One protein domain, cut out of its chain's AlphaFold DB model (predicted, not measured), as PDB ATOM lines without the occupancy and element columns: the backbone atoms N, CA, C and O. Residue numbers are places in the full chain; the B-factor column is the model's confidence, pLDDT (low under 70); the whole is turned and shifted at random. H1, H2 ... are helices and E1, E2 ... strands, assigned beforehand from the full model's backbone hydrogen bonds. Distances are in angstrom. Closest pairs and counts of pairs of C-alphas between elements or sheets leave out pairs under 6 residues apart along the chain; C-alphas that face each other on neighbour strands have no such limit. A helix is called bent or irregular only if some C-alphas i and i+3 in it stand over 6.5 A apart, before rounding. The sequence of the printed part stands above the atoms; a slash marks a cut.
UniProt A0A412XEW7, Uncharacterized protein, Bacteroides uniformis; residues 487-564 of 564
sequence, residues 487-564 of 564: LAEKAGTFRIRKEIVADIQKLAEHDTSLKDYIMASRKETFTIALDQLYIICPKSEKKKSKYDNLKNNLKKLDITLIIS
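AT A GLANCE: This is residues 487 to 564 of the 564 residues of an uncharacterized protein of Bacteroides uniformis (UniProt A0A412XEW7). A compact cluster of helices has H2 in its middle: H5 crosses it, H1 folds back on it as a hairpin and H4 packs near its later part, while H3 makes a corner with its end. A narrow ribbon of two parallel strands, E1 and E2, runs along one side, with H5 packed on E2 and H3 near E1. The 78 printed residues hold five named helices and two named strands, in the order H1, H2, H3, E1, H4, H5, E2, and the class is mostly helix. The radius of gyration of the C-alphas is 11.5 A, and the C-alphas span 30 by 22 by 18 A.

IN THESE COORDINATES: H1 takes residues 487 to 493 and begins at C-alpha 487, at (109.708, 101.033, 156.109). H2, residues 498 to 510, is 18.5 A from first to last C-alpha. H3, residues 512 to 519, measures 11.0 A. E1, residues 524 to 528, measures 13.3 A and begins at C-alpha 524, at (102.689, 100.847, 141.371). H4, residues 530 to 536, measures 9.9 A. H5, residues 544 to 556, measures 18.9 A and is irregular: C-alphas 546 and 549 are 7.4 A apart. E2, residues 559 to 563, measures 12.7 A and ends at C-alpha 563, at (113.474, 108.581, 136.404).

HOW THE PARTS SIT: H2 is the hub, touching four helices. With its residues 501 to 505 alone it touches H1 at a steep tilt of 40 degrees, opposite ways, a helical hairpin; the closest C-alphas, of Ala 491 and Val 501, are 6.8 A apart. H2 and H3 only just touch, and only at the corner by their link, with 3 pairs of C-alphas within 8 A; the closest are those of Ala 508 and Lys 515, 5.2 A. H4 touches H2 about perpendicular, at 76 degrees, closest at the C-alphas of Lys 506 and Ile 536, 6.4 A. H5 touches H2 about perpendicular, at 89 degrees, closest at the C-alphas of Ile 500 and Leu 550, 6.2 A. The closest C-alphas of H5 and E2, of Lys 551 and Leu 561, are 5.5 A apart. E1 and E2 are parallel neighbours at 24 degrees; N 526 and O 560 are within hydrogen-bond range at 2.8 A, as are N 528 and O 562 at 3.0 A. E1, H4, H5 and E2 form a strand-helix-strand unit, two parallel neighbour strands with helices between them along the chain, with a right-handed crossover. H2 is apart from both strands. In H1, H2, H3 and H4 every O i to N i+4 pair is within hydrogen-bond range; in H5, 5 of 9 are.

THE WHOLE: The two C-alphas farthest apart, of Ala 520 and Glu 541, are 32.8 A apart. The printed part has no cut and no long link; H4 to H5 is short and the other links are tight. Mean pLDDT of the printed part is 86.5, and residues 488 to 490 and 492 are under 70.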
ATOM      1  N   LEU A 487     108.608 101.301 156.989       72.62
ATOM      2  CA  LEU A 487     109.708 101.033 156.109       72.62
ATOM      3  C   LEU A 487     110.757 100.115 156.744       72.62
ATOM      4  O   LEU A 487     111.220  99.226 156.039       72.62
ATOM      5  N   ALA A 488     111.119 100.244 158.027       66.75
ATOM      6  CA  ALA A 488     112.048  99.309 158.673       66.75
ATOM      7  C   ALA A 488     111.513  97.872 158.752       66.75
ATOM      8  O   ALA A 488     112.281  96.928 158.559       66.75
ATOM      9  N   GLU A 489     110.210  97.685 158.971       65.00
ATOM     10  CA  GLU A 489     109.586  96.355 158.989       65.00
ATOM     11  C   GLU A 489     109.647  95.679 157.606       65.00
ATOM     12  O   GLU A 489     110.143  94.553 157.451       65.00
ATOM     13  N   LYS A 490     109.237  96.407 156.559       69.94
ATOM     14  CA  LYS A 490     109.332  95.942 155.168       69.94
ATOM     15  C   LYS A 490     110.793  95.745 154.750       69.94
ATOM     16  O   LYS A 490     111.144  94.727 154.155       69.94
ATOM     17  N   ALA A 491     111.676  96.672 155.109       72.25
ATOM     18  CA  ALA A 491     113.100  96.595 154.805       72.25
ATOM     19  C   ALA A 491     113.785  95.401 155.477       72.25
ATOM     20  O   ALA A 491     114.652  94.787 154.855       72.25
ATOM     21  N   GLY A 492     113.383  95.046 156.701       63.38
ATOM     22  CA  GLY A 492     113.841  93.845 157.395       63.38
ATOM     23  C   GLY A 492     113.477  92.577 156.627       63.38
ATOM     24  O   GLY A 492     114.354  91.760 156.342       63.38
ATOM     25  N   THR A 493     112.215  92.472 156.198       71.69
ATOM     26  CA  THR A 493     111.702  91.345 155.396       71.69
ATOM     27  C   THR A 493     112.502  91.145 154.104       71.69
ATOM     28  O   THR A 493     112.895  90.028 153.773       71.69
ATOM     29  N   PHE A 494     112.816  92.230 153.392       73.88
ATOM     30  CA  PHE A 494     113.506  92.174 152.095       73.88
ATOM     31  C   PHE A 494     115.028  92.391 152.167       73.88
ATOM     32  O   PHE A 494     115.686  92.534 151.126       73.88
ATOM     33  N   ARG A 495     115.596  92.416 153.384       78.00
ATOM     34  CA  ARG A 495     117.025  92.649 153.667       78.00
ATOM     35  C   ARG A 495     117.577  93.888 152.941       78.00
ATOM     36  O   ARG A 495     118.640  93.847 152.317       78.00
ATOM     37  N   ILE A 496     116.833  94.993 152.979       79.62
ATOM     38  CA  ILE A 496     117.225  96.261 152.350       79.62
ATOM     39  C   ILE A 496     118.261  96.965 153.238       79.62
ATOM     40  O   ILE A 496     118.099  97.071 154.452       79.62
ATOM     41  N   ARG A 497     119.358  97.444 152.633       78.25
ATOM     42  CA  ARG A 497     120.440  98.145 153.349       78.25
ATOM     43  C   ARG A 497     119.961  99.480 153.921       78.25
ATOM     44  O   ARG A 497     119.201 100.188 153.266       78.25
ATOM     45  N   LYS A 498     120.475  99.857 155.098       79.06
ATOM     46  CA  LYS A 498     120.082 101.080 155.824       79.06
ATOM     47  C   LYS A 498     120.216 102.353 154.988       79.06
ATOM     48  O   LYS A 498     119.332 103.198 155.049       79.06
ATOM     49  N   GLU A 499     121.270 102.474 154.177       79.69
ATOM     50  CA  GLU A 499     121.443 103.652 153.310       79.69
ATOM     51  C   GLU A 499     120.298 103.797 152.293       79.69
ATOM     52  O   GLU A 499     119.875 104.901 151.976       79.69
ATOM     53  N   ILE A 500     119.764 102.670 151.810       88.06
ATOM     54  CA  ILE A 500     118.661 102.640 150.843       88.06
ATOM     55  C   ILE A 500     117.316 102.858 151.533       88.06
ATOM     56  O   ILE A 500     116.453 103.525 150.975       88.06
ATOM     57  N   VAL A 501     117.147 102.352 152.756       83.00
ATOM     58  CA  VAL A 501     115.984 102.672 153.599       83.00
ATOM     59  C   VAL A 501     115.885 104.182 153.816       83.00
ATOM     60  O   VAL A 501     114.819 104.753 153.619       83.00
ATOM     61  N   ALA A 502     117.002 104.847 154.122       82.31
ATOM     62  CA  ALA A 502     117.033 106.300 154.269       82.31
ATOM     63  C   ALA A 502     116.646 107.034 152.971       82.31
ATOM     64  O   ALA A 502     115.897 108.006 153.021       82.31
ATOM     65  N   ASP A 503     117.107 106.563 151.808       90.75
ATOM     66  CA  ASP A 503     116.721 107.142 150.513       90.75
ATOM     67  C   ASP A 503     115.218 106.957 150.216       90.75
ATOM     68  O   ASP A 503     114.560 107.885 149.749       90.75
ATOM     69  N   ILE A 504     114.649 105.778 150.499       91.06
ATOM     70  CA  ILE A 504     113.213 105.509 150.300       91.06
ATOM     71  C   ILE A 504     112.368 106.362 151.254       91.06
ATOM     72  O   ILE A 504     111.345 106.906 150.843       91.06
ATOM     73  N   GLN A 505     112.817 106.529 152.499       85.75
ATOM     74  CA  GLN A 505     112.148 107.371 153.486       85.75
ATOM     75  C   GLN A 505     112.076 108.829 153.016       85.75
ATOM     76  O   GLN A 505     111.001 109.421 153.032       85.75
ATOM     77  N   LYS A 506     113.186 109.384 152.515       89.00
ATOM     78  CA  LYS A 506     113.217 110.752 151.970       89.00
ATOM     79  C   LYS A 506     112.296 110.923 150.763       89.00
ATOM     80  O   LYS A 506     111.660 111.963 150.620       89.00
ATOM     81  N   LEU A 507     112.195 109.908 149.900       90.25
ATOM     82  CA  LEU A 507     111.246 109.924 148.785       90.25
ATOM     83  C   LEU A 507     109.793 109.893 149.264       90.25
ATOM     84  O   LEU A 507     108.978 110.651 148.754       90.25
ATOM     85  N   ALA A 508     109.481 109.066 150.260       85.38
ATOM     86  CA  ALA A 508     108.143 108.958 150.839       85.38
ATOM     87  C   ALA A 508     107.729 110.202 151.650       85.38
ATOM     88  O   ALA A 508     106.543 110.480 151.815       85.38
ATOM     89  N   GLU A 509     108.700 110.956 152.168       81.38
ATOM     90  CA  GLU A 509     108.482 112.267 152.788       81.38
ATOM     91  C   GLU A 509     108.243 113.367 151.752       81.38
ATOM     92  O   GLU A 509     107.493 114.303 152.021       81.38
ATOM     93  N   HIS A 510     108.861 113.246 150.576       84.62
ATOM     94  CA  HIS A 510     108.648 114.165 149.464       84.62
ATOM     95  C   HIS A 510     107.302 113.929 148.764       84.62
ATOM     96  O   HIS A 510     106.609 114.888 148.435       84.62
ATOM     97  N   ASP A 511     106.922 112.666 148.568       86.25
ATOM     98  CA  ASP A 511     105.646 112.263 147.984       86.25
ATOM     99  C   ASP A 511     104.994 111.166 148.834       86.25
ATOM    100  O   ASP A 511     105.397 109.999 148.841       86.25
ATOM    101  N   THR A 512     103.946 111.569 149.550       77.94
ATOM    102  CA  THR A 512     103.216 110.703 150.483       77.94
ATOM    103  C   THR A 512     102.514 109.524 149.807       77.94
ATOM    104  O   THR A 512     102.322 108.500 150.462       77.94
ATOM    105  N   SER A 513     102.229 109.588 148.500       84.62
ATOM    106  CA  SER A 513     101.622 108.466 147.768       84.62
ATOM    107  C   SER A 513     102.528 107.231 147.744       84.62
ATOM    108  O   SER A 513     102.047 106.103 147.854       84.62
ATOM    109  N   LEU A 514     103.854 107.426 147.710       86.44
ATOM    110  CA  LEU A 514     104.828 106.335 147.750       86.44
ATOM    111  C   LEU A 514     104.734 105.536 149.055       86.44
ATOM    112  O   LEU A 514     104.828 104.308 149.037       86.44
ATOM    113  N   LYS A 515     104.524 106.223 150.184       83.06
ATOM    114  CA  LYS A 515     104.298 105.570 151.477       83.06
ATOM    115  C   LYS A 515     103.053 104.690 151.415       83.06
ATOM    116  O   LYS A 515     103.112 103.527 151.810       83.06
ATOM    117  N   ASP A 516     101.953 105.231 150.904       79.50
ATOM    118  CA  ASP A 516     100.678 104.521 150.845       79.50
ATOM    119  C   ASP A 516     100.762 103.282 149.949       79.50
ATOM    120  O   ASP A 516     100.281 102.213 150.331       79.50
ATOM    121  N   TYR A 517     101.449 103.376 148.805       86.56
ATOM    122  CA  TYR A 517     101.677 102.234 147.918       86.56
ATOM    123  C   TYR A 517     102.474 101.118 148.595       86.56
ATOM    124  O   TYR A 517     102.080  99.953 148.518       86.56
ATOM    125  N   ILE A 518     103.555 101.465 149.301       82.19
ATOM    126  CA  ILE A 518     104.398 100.469 149.974       82.19
ATOM    127  C   ILE A 518     103.667  99.840 151.168       82.19
ATOM    128  O   ILE A 518     103.728  98.622 151.353       82.19
ATOM    129  N   MET A 519     102.949 100.634 151.970       73.94
ATOM    130  CA  MET A 519     102.174 100.103 153.097       73.94
ATOM    131  C   MET A 519     101.063  99.165 152.615       73.94
ATOM    132  O   MET A 519     100.893  98.080 153.166       73.94
ATOM    133  N   ALA A 520     100.366  99.531 151.536       74.31
ATOM    134  CA  ALA A 520      99.319  98.710 150.939       74.31
ATOM    135  C   ALA A 520      99.850  97.550 150.070       74.31
ATOM    136  O   ALA A 520      99.047  96.785 149.542       74.31
ATOM    137  N   SER A 521     101.175  97.408 149.913       77.12
ATOM    138  CA  SER A 521     101.828  96.406 149.047       77.12
ATOM    139  C   SER A 521     101.256  96.386 147.620       77.12
ATOM    140  O   SER A 521     101.000  95.328 147.045       77.12
ATOM    141  N   ARG A 522     100.998  97.575 147.062       74.81
ATOM    142  CA  ARG A 522     100.428  97.741 145.719       74.81
ATOM    143  C   ARG A 522     101.533  97.815 144.676       74.81
ATOM    144  O   ARG A 522     102.512  98.535 144.852       74.81
ATOM    145  N   LYS A 523     101.330  97.113 143.560       88.94
ATOM    146  CA  LYS A 523     102.198  97.211 142.384       88.94
ATOM    147  C   LYS A 523     101.956  98.529 141.672       88.94
ATOM    148  O   LYS A 523     100.971  98.652 140.954       88.94
ATOM    149  N   GLU A 524     102.860  99.479 141.862       92.69
ATOM    150  CA  GLU A 524     102.689 100.847 141.371       92.69
ATOM    151  C   GLU A 524     103.950 101.394 140.702       92.69
ATOM    152  O   GLU A 524     105.063 100.890 140.882       92.69
ATOM    153  N   THR A 525     103.770 102.442 139.897       92.06
ATOM    154  CA  THR A 525     104.870 103.155 139.240       92.06
ATOM    155  C   THR A 525     105.065 104.521 139.880       92.06
ATOM    156  O   THR A 525     104.161 105.348 139.879       92.06
ATOM    157  N   PHE A 526     106.272 104.781 140.377       92.75
ATOM    158  CA  PHE A 526     106.662 106.065 140.948       92.75
ATOM    159  C   PHE A 526     107.589 106.796 139.974       92.75
ATOM    160  O   PHE A 526     108.667 106.293 139.649       92.75
ATOM    161  N   THR A 527     107.173 107.965 139.482       93.56
ATOM    162  CA  THR A 527     107.929 108.733 138.479       93.56
ATOM    163  C   THR A 527     108.467 110.023 139.083       93.56
ATOM    164  O   THR A 527     107.714 110.769 139.697       93.56
ATOM    165  N   ILE A 528     109.757 110.307 138.889       94.25
ATOM    166  CA  ILE A 528     110.409 111.517 139.412       94.25
ATOM    167  C   ILE A 528     111.476 112.045 138.444       94.25
ATOM    168  O   ILE A 528     112.190 111.267 137.808       94.25
ATOM    169  N   ALA A 529     111.625 113.368 138.347       95.19
ATOM    170  CA  ALA A 529     112.688 113.979 137.551       95.19
ATOM    171  C   ALA A 529     114.070 113.710 138.162       95.19
ATOM    172  O   ALA A 529     114.239 113.782 139.382       95.19
ATOM    173  N   LEU A 530     115.087 113.459 137.324       94.81
ATOM    174  CA  LEU A 530     116.464 113.237 137.805       94.81
ATOM    175  C   LEU A 530     116.971 114.388 138.693       94.81
ATOM    176  O   LEU A 530     117.706 114.159 139.652       94.81
ATOM    177  N   ASP A 531     116.558 115.614 138.380       93.25
ATOM    178  CA  ASP A 531     116.907 116.831 139.112       93.25
ATOM    179  C   ASP A 531     116.370 116.820 140.539       93.25
ATOM    180  O   ASP A 531     117.126 117.048 141.483       93.25
ATOM    181  N   GLN A 532     115.096 116.468 140.697       92.94
ATOM    182  CA  GLN A 532     114.452 116.347 142.000       92.94
ATOM    183  C   GLN A 532     115.021 115.168 142.788       92.94
ATOM    184  O   GLN A 532     115.376 115.315 143.955       92.94
ATOM    185  N   LEU A 533     115.203 114.017 142.136       95.31
ATOM    186  CA  LEU A 533     115.772 112.833 142.773       95.31
ATOM    187  C   LEU A 533     117.187 113.086 143.313       95.31
ATOM    188  O   LEU A 533     117.523 112.596 144.386       95.31
ATOM    189  N   TYR A 534     118.002 113.873 142.604       93.75
ATOM    190  CA  TYR A 534     119.348 114.234 143.055       93.75
ATOM    191  C   TYR A 534     119.361 115.202 144.238       93.75
ATOM    192  O   TYR A 534     120.255 115.110 145.076       93.75
ATOM    193  N   ILE A 535     118.369 116.087 144.340       91.88
ATOM    194  CA  ILE A 535     118.200 116.958 145.508       91.88
ATOM    195  C   ILE A 535     117.805 116.129 146.738       91.88
ATOM    196  O   ILE A 535     118.351 116.335 147.819       91.88
ATOM    197  N   ILE A 536     116.886 115.175 146.571       89.81
ATOM    198  CA  ILE A 536     116.343 114.371 147.675       89.81
ATOM    199  C   ILE A 536     117.353 113.306 148.137       89.81
ATOM    200  O   ILE A 536     117.614 113.154 149.333       89.81
ATOM    201  N   CYS A 537     117.961 112.589 147.191       90.50
ATOM    202  CA  CYS A 537     118.849 111.453 147.441       90.50
ATOM    203  C   CYS A 537     120.209 111.651 146.745       90.50
ATOM    204  O   CYS A 537     120.520 110.920 145.802       90.50
ATOM    205  N   PRO A 538     121.044 112.611 147.182       91.19
ATOM    206  CA  PRO A 538     122.277 112.963 146.483       91.19
ATOM    207  C   PRO A 538     123.234 111.771 146.335       91.19
ATOM    208  O   PRO A 538     123.439 110.976 147.257       91.19
ATOM    209  N   LYS A 539     123.844 111.661 145.149       90.25
ATOM    210  CA  LYS A 539     124.864 110.656 144.799       90.25
ATOM    211  C   LYS A 539     126.147 111.342 144.344       90.25
ATOM    212  O   LYS A 539     126.171 112.547 144.141       90.25
ATOM    213  N   SER A 540     127.207 110.562 144.132       89.00
ATOM    214  CA  SER A 540     128.499 111.092 143.668       89.00
ATOM    215  C   SER A 540     128.402 111.855 142.339       89.00
ATOM    216  O   SER A 540     129.214 112.731 142.074       89.00
ATOM    217  N   GLU A 541     127.440 111.499 141.483       90.00
ATOM    218  CA  GLU A 541     127.193 112.143 140.192       90.00
ATOM    219  C   GLU A 541     125.690 112.168 139.888       90.00
ATOM    220  O   GLU A 541     124.969 111.204 140.171       90.00
ATOM    221  N   LYS A 542     125.222 113.232 139.227       93.44
ATOM    222  CA  LYS A 542     123.833 113.385 138.772       93.44
ATOM    223  C   LYS A 542     123.578 112.586 137.486       93.44
ATOM    224  O   LYS A 542     123.526 113.135 136.389       93.44
ATOM    225  N   LYS A 543     123.458 111.262 137.614       93.31
ATOM    226  CA  LYS A 543     123.204 110.326 136.499       93.31
ATOM    227  C   LYS A 543     122.174 109.270 136.892       93.31
ATOM    228  O   LYS A 543     122.229 108.747 138.003       93.31
ATOM    229  N   LYS A 544     121.288 108.887 135.958       91.50
ATOM    230  CA  LYS A 544     120.225 107.882 136.196       91.50
ATOM    231  C   LYS A 544     120.774 106.539 136.703       91.50
ATOM    232  O   LYS A 544     120.158 105.936 137.576       91.50
ATOM    233  N   SER A 545     121.942 106.109 136.219       92.38
ATOM    234  CA  SER A 545     122.576 104.835 136.599       92.38
ATOM    235  C   SER A 545     123.034 104.768 138.061       92.38
ATOM    236  O   SER A 545     123.091 103.692 138.651       92.38
ATOM    237  N   LYS A 546     123.304 105.907 138.716       94.69
ATOM    238  CA  LYS A 546     123.692 105.924 140.141       94.69
ATOM    239  C   LYS A 546     122.542 105.526 141.078       94.69
ATOM    240  O   LYS A 546     122.782 105.254 142.253       94.69
ATOM    241  N   TYR A 547     121.317 105.449 140.559       94.81
ATOM    242  CA  TYR A 547     120.114 105.074 141.302       94.81
ATOM    243  C   TYR A 547     119.639 103.646 141.022       94.81
ATOM    244  O   TYR A 547     118.602 103.249 141.547       94.81
ATOM    245  N   ASP A 548     120.376 102.841 140.250       93.06
ATOM    246  CA  ASP A 548     119.937 101.480 139.910       93.06
ATOM    247  C   ASP A 548     119.793 100.587 141.154       93.06
ATOM    248  O   ASP A 548     118.857  99.795 141.255       93.06
ATOM    249  N   ASN A 549     120.637 100.788 142.173       91.94
ATOM    250  CA  ASN A 549     120.491 100.102 143.459       91.94
ATOM    251  C   ASN A 549     119.196 100.506 144.194       91.94
ATOM    252  O   ASN A 549     118.534  99.655 144.785       91.94
ATOM    253  N   LEU A 550     118.797 101.782 144.132       93.81
ATOM    254  CA  LEU A 550     117.537 102.257 144.716       93.81
ATOM    255  C   LEU A 550     116.331 101.687 143.953       93.81
ATOM    256  O   LEU A 550     115.437 101.122 144.578       93.81
ATOM    257  N   LYS A 551     116.355 101.726 142.611       95.19
ATOM    258  CA  LYS A 551     115.326 101.112 141.748       95.19
ATOM    259  C   LYS A 551     115.124  99.633 142.062       95.19
ATOM    260  O   LYS A 551     113.995  99.187 142.237       95.19
ATOM    261  N   ASN A 552     116.217  98.878 142.170       92.94
ATOM    262  CA  ASN A 552     116.159  97.443 142.434       92.94
ATOM    263  C   ASN A 552     115.555  97.120 143.805       92.94
ATOM    264  O   ASN A 552     114.877  96.107 143.938       92.94
ATOM    265  N   ASN A 553     115.784  97.957 144.822       92.38
ATOM    266  CA  ASN A 553     115.198  97.741 146.148       92.38
ATOM    267  C   ASN A 553     113.745  98.222 146.236       92.38
ATOM    268  O   ASN A 553     112.947  97.532 146.857       92.38
ATOM    269  N   LEU A 554     113.371  99.314 145.562       92.06
ATOM    270  CA  LEU A 554     111.963  99.708 145.419       92.06
ATOM    271  C   LEU A 554     111.145  98.633 144.692       92.06
ATOM    272  O   LEU A 554     110.032  98.333 145.106       92.06
ATOM    273  N   LYS A 555     111.735  97.952 143.701       92.44
ATOM    274  CA  LYS A 555     111.087  96.831 143.005       92.44
ATOM    275  C   LYS A 555     110.778  95.645 143.925       92.44
ATOM    276  O   LYS A 555     109.792  94.954 143.703       92.44
ATOM    277  N   LYS A 556     111.590  95.408 144.966       88.31
ATOM    278  CA  LYS A 556     111.292  94.392 145.997       88.31
ATOM    279  C   LYS A 556     110.083  94.767 146.856       88.31
ATOM    280  O   LYS A 556     109.491  93.892 147.466       88.31
ATOM    281  N   LEU A 557     109.754  96.056 146.908       86.50
ATOM    282  CA  LEU A 557     108.586  96.614 147.585       86.50
ATOM    283  C   LEU A 557     107.418  96.833 146.609       86.50
ATOM    284  O   LEU A 557     106.545  97.644 146.890       86.50
ATOM    285  N   ASP A 558     107.437  96.158 145.454       90.69
ATOM    286  CA  ASP A 558     106.442  96.275 144.383       90.69
ATOM    287  C   ASP A 558     106.333  97.674 143.732       90.69
ATOM    288  O   ASP A 558     105.397  97.948 142.983       90.69
ATOM    289  N   ILE A 559     107.338  98.542 143.906       94.06
ATOM    290  CA  ILE A 559     107.380  99.877 143.291       94.06
ATOM    291  C   ILE A 559     108.345  99.919 142.102       94.06
ATOM    292  O   ILE A 559     109.546  99.666 142.227       94.06
ATOM    293  N   THR A 560     107.845 100.331 140.938       94.75
ATOM    294  CA  THR A 560     108.670 100.611 139.755       94.75
ATOM    295  C   THR A 560     109.065 102.085 139.720       94.75
ATOM    296  O   THR A 560     108.235 102.946 139.452       94.75
ATOM    297  N   LEU A 561     110.343 102.389 139.968       95.12
ATOM    298  CA  LEU A 561     110.872 103.758 139.912       95.12
ATOM    299  C   LEU A 561     111.281 104.149 138.478       95.12
ATOM    300  O   LEU A 561     112.271 103.632 137.943       95.12
ATOM    301  N   ILE A 562     110.574 105.116 137.890       94.06
ATOM    302  CA  ILE A 562     110.913 105.750 136.610       94.06
ATOM    303  C   ILE A 562     111.573 107.102 136.882       94.06
ATOM    304  O   ILE A 562     111.023 107.957 137.566       94.06
ATOM    305  N   ILE A 563     112.768 107.299 136.324       94.88
ATOM    306  CA  ILE A 563     113.474 108.581 136.404       94.88
ATOM    307  C   ILE A 563     113.316 109.273 135.053       94.88
ATOM    308  O   ILE A 563     113.923 108.809 134.076       94.88
ATOM    309  N   SER A 564     112.506 110.333 134.991       85.69
ATOM    310  CA  SER A 564     112.275 111.124 133.772       85.69
ATOM    311  C   SER A 564     113.468 112.011 133.451       85.69
ATOM    312  O   SER A 564     114.004 112.646 134.392       85.69
TER     313      SER A 564